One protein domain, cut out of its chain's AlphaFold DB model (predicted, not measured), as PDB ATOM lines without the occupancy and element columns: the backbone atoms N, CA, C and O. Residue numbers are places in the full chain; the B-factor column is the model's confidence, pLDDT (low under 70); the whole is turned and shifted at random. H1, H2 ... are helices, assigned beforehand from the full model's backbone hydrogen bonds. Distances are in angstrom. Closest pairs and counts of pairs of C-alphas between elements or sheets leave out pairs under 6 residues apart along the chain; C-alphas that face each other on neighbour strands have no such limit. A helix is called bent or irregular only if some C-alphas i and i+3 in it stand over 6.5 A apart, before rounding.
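What this domain is: This is residues 225 to 289 of the 377 residues of the protein "F-box only protein 25-like protein" of Leptotrombidium deliense (UniProt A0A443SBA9). A flat, all-helix domain has two parts: a helical hairpin of H1 and H2 at one end, and a three-helix group in which H3 and H5 run side by side and H4 packs across H5. The link from H4 to H5 makes a loop with Asp 272 at its tip. The printed part has 65 residues with five named helices, H1 to H5 in chain order, and no named strand. It is compact, with a radius of gyration of the C-alphas of 12.1 A and spans of 34 by 29 by 15 A.

How they stand to each other: H1, residues 225 to 234, and H2, residues 236 to 243, form a helical hairpin; they touch, closest at the C-alphas of Gly 232 and His 239, 3.9 A apart, at a steep tilt of 39 degrees, opposite ways. H3, residues 246 to 255, is close to H2 but not clearly touching; their closest C-alphas, Leu 242 and Trp 248, are 7.2 A apart. H5, residues 277 to 288, touches H3 with residues 277 to 281 alone, closest at the C-alphas of Trp 248 and Trp 277, 5.3 A apart, at a shallow tilt of 15 degrees, the same way. H5 touches H4, residues 258 to 267, with residues 280 to 284 alone, at a steep tilt of 60 degrees, opposite ways; the closest C-alphas, Ala 264 and Met 280, are 6.9 A apart. H1 and H2 are apart from H4 and H5. The helix packing is mostly crossed, only just, with 1 of 3 pairs at a shallow tilt. Every O i to N i+4 pair is within hydrogen-bond range in H1, H2 and H3, against 4 of 6 in H4 and 7 of 8 in H5.

Where its parts are: H1, 14.2 A long, begins at C-alpha 225 (108.549, 114.585, 176.846). H2 is 11.2 A, H3 14.7 A and H4 15.4 A long. H4 is irregular, with C-alphas 263 and 266 7.1 A apart. H5, 15.6 A, ends at C-alpha 288 (100.201, 108.858, 165.969).

The domain as a whole: The C-alphas of Ala 234 and Leu 259, the two farthest apart, are 34.1 A apart. The printed part has no cut. The links H1 to H2, H2 to H3 and H3 to H4 are tight, and H4 to H5, of 9 residues, is short. The mean pLDDT of the printed part is 94.8, and no printed residue is under 70.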
ATOM      1  N   TYR A 225     107.260 114.107 177.339       94.50
ATOM      2  CA  TYR A 225     108.549 114.585 176.846       94.50
ATOM      3  C   TYR A 225     108.840 116.021 177.294       94.50
ATOM      4  O   TYR A 225     109.999 116.415 177.344       94.50
ATOM      5  N   LYS A 226     107.803 116.817 177.587       93.25
ATOM      6  CA  LYS A 226     107.984 118.170 178.124       93.25
ATOM      7  C   LYS A 226     108.643 118.129 179.487       93.25
ATOM      8  O   LYS A 226     109.568 118.893 179.712       93.25
ATOM      9  N   ASP A 227     108.202 117.228 180.361       92.81
ATOM     10  CA  ASP A 227     108.750 117.113 181.709       92.81
ATOM     11  C   ASP A 227     110.215 116.663 181.651       92.81
ATOM     12  O   ASP A 227     111.039 117.210 182.375       92.81
ATOM     13  N   LEU A 228     110.572 115.772 180.714       95.69
ATOM     14  CA  LEU A 228     111.970 115.431 180.413       95.69
ATOM     15  C   LEU A 228     112.790 116.656 179.963       95.69
ATOM     16  O   LEU A 228     113.810 116.956 180.578       95.69
ATOM     17  N   ILE A 229     112.342 117.390 178.936       95.38
ATOM     18  CA  ILE A 229     113.052 118.579 178.427       95.38
ATOM     19  C   ILE A 229     113.188 119.659 179.514       95.38
ATOM     20  O   ILE A 229     114.271 120.208 179.700       95.38
ATOM     21  N   ASN A 230     112.122 119.923 180.272       94.69
ATOM     22  CA  ASN A 230     112.129 120.875 181.384       94.69
ATOM     23  C   ASN A 230     113.084 120.427 182.508       94.69
ATOM     24  O   ASN A 230     113.744 121.266 183.112       94.69
ATOM     25  N   SER A 231     113.183 119.119 182.774       95.44
ATOM     26  CA  SER A 231     114.116 118.557 183.763       95.44
ATOM     27  C   SER A 231     115.573 118.757 183.342       95.44
ATOM     28  O   SER A 231     116.380 119.207 184.148       95.44
ATOM     29  N   GLY A 232     115.904 118.508 182.068       95.94
ATOM     30  CA  GLY A 232     117.238 118.794 181.526       95.94
ATOM     31  C   GLY A 232     117.584 120.289 181.529       95.94
ATOM     32  O   GLY A 232     118.713 120.659 181.821       95.94
ATOM     33  N   GLN A 233     116.603 121.165 181.291       96.06
ATOM     34  CA  GLN A 233     116.782 122.620 181.425       96.06
ATOM     35  C   GLN A 233     116.973 123.084 182.880       96.06
ATOM     36  O   GLN A 233     117.535 124.155 183.098       96.06
ATOM     37  N   ALA A 234     116.509 122.308 183.863       94.25
ATOM     38  CA  ALA A 234     116.622 122.627 185.286       94.25
ATOM     39  C   ALA A 234     117.867 122.020 185.960       94.25
ATOM     40  O   ALA A 234     118.298 122.534 186.991       94.25
ATOM     41  N   TYR A 235     118.437 120.936 185.420       95.75
ATOM     42  CA  TYR A 235     119.566 120.228 186.028       95.75
ATOM     43  C   TYR A 235     120.476 119.587 184.968       95.75
ATOM     44  O   TYR A 235     120.063 118.700 184.224       95.75
ATOM     45  N   GLU A 236     121.747 119.998 184.943       95.94
ATOM     46  CA  GLU A 236     122.759 119.574 183.961       95.94
ATOM     47  C   GLU A 236     122.933 118.048 183.868       95.94
ATOM     48  O   GLU A 236     122.938 117.499 182.769       95.94
ATOM     49  N   VAL A 237     122.954 117.332 184.999       96.62
ATOM     50  CA  VAL A 237     123.028 115.857 184.999       96.62
ATOM     51  C   VAL A 237     121.812 115.249 184.290       96.62
ATOM     52  O   VAL A 237     121.948 114.309 183.511       96.62
ATOM     53  N   MET A 238     120.613 115.814 184.480       97.25
ATOM     54  CA  MET A 238     119.424 115.375 183.745       97.25
ATOM     55  C   MET A 238     119.497 115.712 182.249       97.25
ATOM     56  O   MET A 238     118.905 114.985 181.456       97.25
ATOM     57  N   HIS A 239     120.234 116.753 181.844       96.69
ATOM     58  CA  HIS A 239     120.490 117.044 180.432       96.69
ATOM     59  C   HIS A 239     121.386 115.973 179.796       96.69
ATOM     60  O   HIS A 239     120.977 115.371 178.803       96.69
ATOM     61  N   SER A 240     122.546 115.674 180.391       96.81
ATOM     62  CA  SER A 240     123.484 114.666 179.868       96.81
ATOM     63  C   SER A 240     122.863 113.266 179.791       96.81
ATOM     64  O   SER A 240     123.106 112.519 178.845       96.81
ATOM     65  N   LEU A 241     121.988 112.920 180.742       96.38
ATOM     66  CA  LEU A 241     121.248 111.655 180.745       96.38
ATOM     67  C   LEU A 241     120.238 111.515 179.588       96.38
ATOM     68  O   LEU A 241     119.898 110.393 179.202       96.38
ATOM     69  N   LEU A 242     119.745 112.621 179.019       95.19
ATOM     70  CA  LEU A 242     118.843 112.592 177.860       95.19
ATOM     71  C   LEU A 242     119.599 112.318 176.553       95.19
ATOM     72  O   LEU A 242     119.081 111.595 175.692       95.19
ATOM     73  N   ASP A 243     120.835 112.810 176.437       93.44
ATOM     74  CA  ASP A 243     121.688 112.614 175.260       93.44
ATOM     75  C   ASP A 243     122.027 111.131 175.023       93.44
ATOM     76  O   ASP A 243     122.131 110.706 173.868       93.44
ATOM     77  N   GLU A 244     122.074 110.308 176.086       92.38
ATOM     78  CA  GLU A 244     122.319 108.850 176.055       92.38
ATOM     79  C   GLU A 244     121.368 108.044 175.144       92.38
ATOM     80  O   GLU A 244     121.542 106.835 174.970       92.38
ATOM     81  N   GLN A 245     120.297 108.658 174.623       92.38
ATOM     82  CA  GLN A 245     119.214 108.044 173.840       92.38
ATOM     83  C   GLN A 245     118.409 106.952 174.571       92.38
ATOM     84  O   GLN A 245     117.328 106.571 174.110       92.38
ATOM     85  N   HIS A 246     118.874 106.442 175.718       95.06
ATOM     86  CA  HIS A 246     118.195 105.396 176.480       95.06
ATOM     87  C   HIS A 246     116.789 105.844 176.886       95.06
ATOM     88  O   HIS A 246     115.828 105.098 176.678       95.06
ATOM     89  N   ILE A 247     116.660 107.051 177.434       96.94
ATOM     90  CA  ILE A 247     115.395 107.581 177.954       96.94
ATOM     91  C   ILE A 247     114.387 107.746 176.809       96.94
ATOM     92  O   ILE A 247     113.312 107.143 176.842       96.94
ATOM     93  N   TRP A 248     114.787 108.415 175.722       97.19
ATOM     94  CA  TRP A 248     114.008 108.526 174.481       97.19
ATOM     95  C   TRP A 248     113.576 107.168 173.907       97.19
ATOM     96  O   TRP A 248     112.449 107.014 173.425       97.19
ATOM     97  N   ARG A 249     114.436 106.146 174.007       96.31
ATOM     98  CA  ARG A 249     114.135 104.772 173.587       96.31
ATOM     99  C   ARG A 249     113.050 104.110 174.432       96.31
ATOM    100  O   ARG A 249     112.224 103.385 173.873       96.31
ATOM    101  N   GLN A 250     113.031 104.314 175.749       96.81
ATOM    102  CA  GLN A 250     111.958 103.772 176.592       96.81
ATOM    103  C   GLN A 250     110.661 104.576 176.408       96.81
ATOM    104  O   GLN A 250     109.603 103.967 176.249       96.81
ATOM    105  N   LEU A 251     110.744 105.905 176.280       96.31
ATOM    106  CA  LEU A 251     109.606 106.781 175.972       96.31
ATOM    107  C   LEU A 251     108.924 106.386 174.645       96.31
ATOM    108  O   LEU A 251     107.701 106.248 174.579       96.31
ATOM    109  N   CYS A 252     109.710 106.082 173.603       96.56
ATOM    110  CA  CYS A 252     109.205 105.510 172.350       96.56
ATOM    111  C   CYS A 252     108.414 104.210 172.562       96.56
ATOM    112  O   CYS A 252     107.318 104.064 172.025       96.56
ATOM    113  N   LYS A 253     108.952 103.261 173.340       95.31
ATOM    114  CA  LYS A 253     108.286 101.975 173.622       95.31
ATOM    115  C   LYS A 253     107.053 102.119 174.519       95.31
ATOM    116  O   LYS A 253     106.193 101.243 174.489       95.31
ATOM    117  N   TYR A 254     106.987 103.174 175.330       95.56
ATOM    118  CA  TYR A 254     105.858 103.456 176.210       95.56
ATOM    119  C   TYR A 254     104.650 103.998 175.432       95.56
ATOM    120  O   TYR A 254     103.543 103.492 175.615       95.56
ATOM    121  N   HIS A 255     104.848 104.974 174.533       96.12
ATOM    122  CA  HIS A 255     103.736 105.562 173.772       96.12
ATOM    123  C   HIS A 255     103.384 104.830 172.469       96.12
ATOM    124  O   HIS A 255     102.234 104.918 172.037       96.12
ATOM    125  N   PHE A 256     104.332 104.141 171.824       96.75
ATOM    126  CA  PHE A 256     104.137 103.568 170.486       96.75
ATOM    127  C   PHE A 256     104.221 102.043 170.477       96.75
ATOM    128  O   PHE A 256     105.016 101.419 171.179       96.75
ATOM    129  N   THR A 257     103.419 101.419 169.615       96.44
ATOM    130  CA  THR A 257     103.454  99.967 169.425       96.44
ATOM    131  C   THR A 257     104.788  99.512 168.832       96.44
ATOM    132  O   THR A 257     105.416 100.214 168.034       96.44
ATOM    133  N   LYS A 258     105.182  98.267 169.138       96.00
ATOM    134  CA  LYS A 258     106.382  97.623 168.571       96.00
ATOM    135  C   LYS A 258     106.426  97.696 167.036       96.00
ATOM    136  O   LYS A 258     107.507  97.817 166.467       96.00
ATOM    137  N   LEU A 259     105.266  97.654 166.369       95.81
ATOM    138  CA  LEU A 259     105.154  97.772 164.915       95.81
ATOM    139  C   LEU A 259     105.445  99.200 164.422       95.81
ATOM    140  O   LEU A 259     106.250  99.359 163.511       95.81
ATOM    141  N   GLN A 260     104.858 100.230 165.042       95.81
ATOM    142  CA  GLN A 260     105.121 101.635 164.689       95.81
ATOM    143  C   GLN A 260     106.606 101.991 164.849       95.81
ATOM    144  O   GLN A 260     107.186 102.601 163.953       95.81
ATOM    145  N   VAL A 261     107.236 101.552 165.946       95.94
ATOM    146  CA  VAL A 261     108.680 101.741 166.170       95.94
ATOM    147  C   VAL A 261     109.499 100.996 165.109       95.94
ATOM    148  O   VAL A 261     110.352 101.606 164.467       95.94
ATOM    149  N   LYS A 262     109.216  99.708 164.853       94.94
ATOM    150  CA  LYS A 262     109.949  98.905 163.853       94.94
ATOM    151  C   LYS A 262     109.839  99.478 162.434       94.94
ATOM    152  O   LYS A 262     110.822  99.447 161.704       94.94
ATOM    153  N   LEU A 263     108.676 100.009 162.051       94.75
ATOM    154  CA  LEU A 263     108.468 100.639 160.740       94.75
ATOM    155  C   LEU A 263     109.179 101.994 160.609       94.75
ATOM    156  O   LEU A 263     109.568 102.363 159.507       94.75
ATOM    157  N   ALA A 264     109.366 102.729 161.709       94.19
ATOM    158  CA  ALA A 264     110.120 103.982 161.704       94.19
ATOM    159  C   ALA A 264     111.642 103.777 161.783       94.19
ATOM    160  O   ALA A 264     112.376 104.576 161.211       94.19
ATOM    161  N   THR A 265     112.104 102.706 162.443       93.62
ATOM    162  CA  THR A 265     113.527 102.447 162.757       93.62
ATOM    163  C   THR A 265     114.484 102.706 161.576       93.62
ATOM    164  O   THR A 265     115.423 103.474 161.774       93.62
ATOM    165  N   PRO A 266     114.257 102.194 160.343       92.62
ATOM    166  CA  PRO A 266     115.210 102.369 159.237       92.62
ATOM    167  C   PRO A 266     115.424 103.822 158.790       92.62
ATOM    168  O   PRO A 266     116.429 104.112 158.155       92.62
ATOM    169  N   ALA A 267     114.493 104.730 159.101       93.06
ATOM    170  CA  ALA A 267     114.583 106.148 158.748       93.06
ATOM    171  C   ALA A 267     115.300 107.006 159.811       93.06
ATOM    172  O   ALA A 267     115.466 108.204 159.600       93.06
ATOM    173  N   TYR A 268     115.693 106.411 160.946       93.69
ATOM    174  CA  TYR A 268     116.371 107.091 162.061       93.69
ATOM    175  C   TYR A 268     117.676 106.403 162.490       93.69
ATOM    176  O   TYR A 268     118.287 106.809 163.479       93.69
ATOM    177  N   THR A 269     118.120 105.380 161.753       93.19
ATOM    178  CA  THR A 269     119.464 104.808 161.900       93.19
ATOM    179  C   THR A 269     120.492 105.768 161.294       93.19
ATOM    180  O   THR A 269     120.377 106.147 160.129       93.19
ATOM    181  N   LYS A 270     121.495 106.163 162.079       90.06
ATOM    182  CA  LYS A 270     122.630 106.990 161.649       90.06
ATOM    183  C   LYS A 270     123.668 106.131 160.905       90.06
ATOM    184  O   LYS A 270     123.611 104.903 160.928       90.06
ATOM    185  N   SER A 271     124.625 106.768 160.233       87.81
ATOM    186  CA  SER A 271     125.660 106.085 159.430       87.81
ATOM    187  C   SER A 271     126.619 105.202 160.240       87.81
ATOM    188  O   SER A 271     127.266 104.331 159.668       87.81
ATOM    189  N   ASP A 272     126.689 105.399 161.556       88.00
ATOM    190  CA  ASP A 272     127.429 104.576 162.524       88.00
ATOM    191  C   ASP A 272     126.624 103.364 163.047       88.00
ATOM    192  O   ASP A 272     127.126 102.580 163.851       88.00
ATOM    193  N   GLY A 273     125.370 103.196 162.609       85.44
ATOM    194  CA  GLY A 273     124.454 102.157 163.085       85.44
ATOM    195  C   GLY A 273     123.717 102.494 164.388       85.44
ATOM    196  O   GLY A 273     122.883 101.701 164.832       85.44
ATOM    197  N   THR A 274     123.968 103.656 164.999       88.75
ATOM    198  CA  THR A 274     123.186 104.145 166.144       88.75
ATOM    199  C   THR A 274     121.795 104.607 165.702       88.75
ATOM    200  O   THR A 274     121.512 104.761 164.514       88.75
ATOM    201  N   LEU A 275     120.882 104.804 166.654       92.69
ATOM    202  CA  LEU A 275     119.493 105.190 166.390       92.69
ATOM    203  C   LEU A 275     119.169 106.512 167.073       92.69
ATOM    204  O   LEU A 275     119.376 106.648 168.277       92.69
ATOM    205  N   ASP A 276     118.613 107.455 166.314       95.12
ATOM    206  CA  ASP A 276     118.111 108.718 166.849       95.12
ATOM    207  C   ASP A 276     116.699 108.534 167.421       95.12
ATOM    208  O   ASP A 276     115.682 108.603 166.718       95.12
ATOM    209  N   TRP A 277     116.633 108.214 168.713       96.81
ATOM    210  CA  TRP A 277     115.371 107.920 169.383       96.81
ATOM    211  C   TRP A 277     114.562 109.186 169.663       96.81
ATOM    212  O   TRP A 277     113.334 109.105 169.693       96.81
ATOM    213  N   GLU A 278     115.204 110.347 169.799       95.88
ATOM    214  CA  GLU A 278     114.529 111.636 169.969       95.88
ATOM    215  C   GLU A 278     113.825 112.090 168.681       95.88
ATOM    216  O   GLU A 278     112.612 112.342 168.684       95.88
ATOM    217  N   GLN A 279     114.536 112.120 167.547       95.69
ATOM    218  CA  GLN A 279     113.938 112.471 166.256       95.69
ATOM    219  C   GLN A 279     112.847 111.473 165.858       95.69
ATOM    220  O   GLN A 279     111.772 111.879 165.391       95.69
ATOM    221  N   MET A 280     113.068 110.174 166.104       96.56
ATOM    222  CA  MET A 280     112.040 109.155 165.902       96.56
ATOM    223  C   MET A 280     110.828 109.395 166.814       96.56
ATOM    224  O   MET A 280     109.699 109.375 166.319       96.56
ATOM    225  N   PHE A 281     111.028 109.698 168.101       97.12
ATOM    226  CA  PHE A 281     109.951 110.033 169.037       97.12
ATOM    227  C   PHE A 281     109.139 111.249 168.555       97.12
ATOM    228  O   PHE A 281     107.911 111.184 168.462       97.12
ATOM    229  N   HIS A 282     109.797 112.346 168.167       96.94
ATOM    230  CA  HIS A 282     109.139 113.562 167.670       96.94
ATOM    231  C   HIS A 282     108.434 113.383 166.314       96.94
ATOM    232  O   HIS A 282     107.478 114.106 166.012       96.94
ATOM    233  N   ASN A 283     108.859 112.429 165.485       96.38
ATOM    234  CA  ASN A 283     108.144 112.021 164.275       96.38
ATOM    235  C   ASN A 283     106.921 111.145 164.596       96.38
ATOM    236  O   ASN A 283     105.812 111.454 164.158       96.38
ATOM    237  N   LEU A 284     107.094 110.095 165.405       96.88
ATOM    238  CA  LEU A 284     106.014 109.195 165.817       96.88
ATOM    239  C   LEU A 284     104.904 109.956 166.564       96.88
ATOM    240  O   LEU A 284     103.733 109.786 166.230       96.88
ATOM    241  N   ARG A 285     105.262 110.894 167.457       95.94
ATOM    242  CA  ARG A 285     104.328 111.808 168.147       95.94
ATOM    243  C   ARG A 285     103.455 112.593 167.168       95.94
ATOM    244  O   ARG A 285     102.252 112.717 167.377       95.94
ATOM    245  N   ARG A 286     104.050 113.129 166.094       96.00
ATOM    246  CA  ARG A 286     103.329 113.899 165.062       96.00
ATOM    247  C   ARG A 286     102.412 113.027 164.200       96.00
ATOM    248  O   ARG A 286     101.406 113.531 163.717       96.00
ATOM    249  N   LYS A 287     102.744 111.745 164.006       94.69
ATOM    250  CA  LYS A 287     101.973 110.808 163.168       94.69
ATOM    251  C   LYS A 287     100.865 110.064 163.917       94.69
ATOM    252  O   LYS A 287      99.847 109.748 163.311       94.69
ATOM    253  N   PHE A 288     101.063 109.766 165.201       94.75
ATOM    254  CA  PHE A 288     100.201 108.858 165.969       94.75
ATOM    255  C   PHE A 288      99.648 109.452 167.275       94.75
ATOM    256  O   PHE A 288      98.859 108.792 167.947       94.75
ATOM    257  N   GLY A 289     100.034 110.680 167.640       92.81
ATOM    258  CA  GLY A 289      99.728 111.265 168.949       92.81
ATOM    259  C   GLY A 289     100.612 110.691 170.059       92.81
ATOM    260  O   GLY A 289     101.685 110.158 169.792       92.81
TER     261      GLY A 289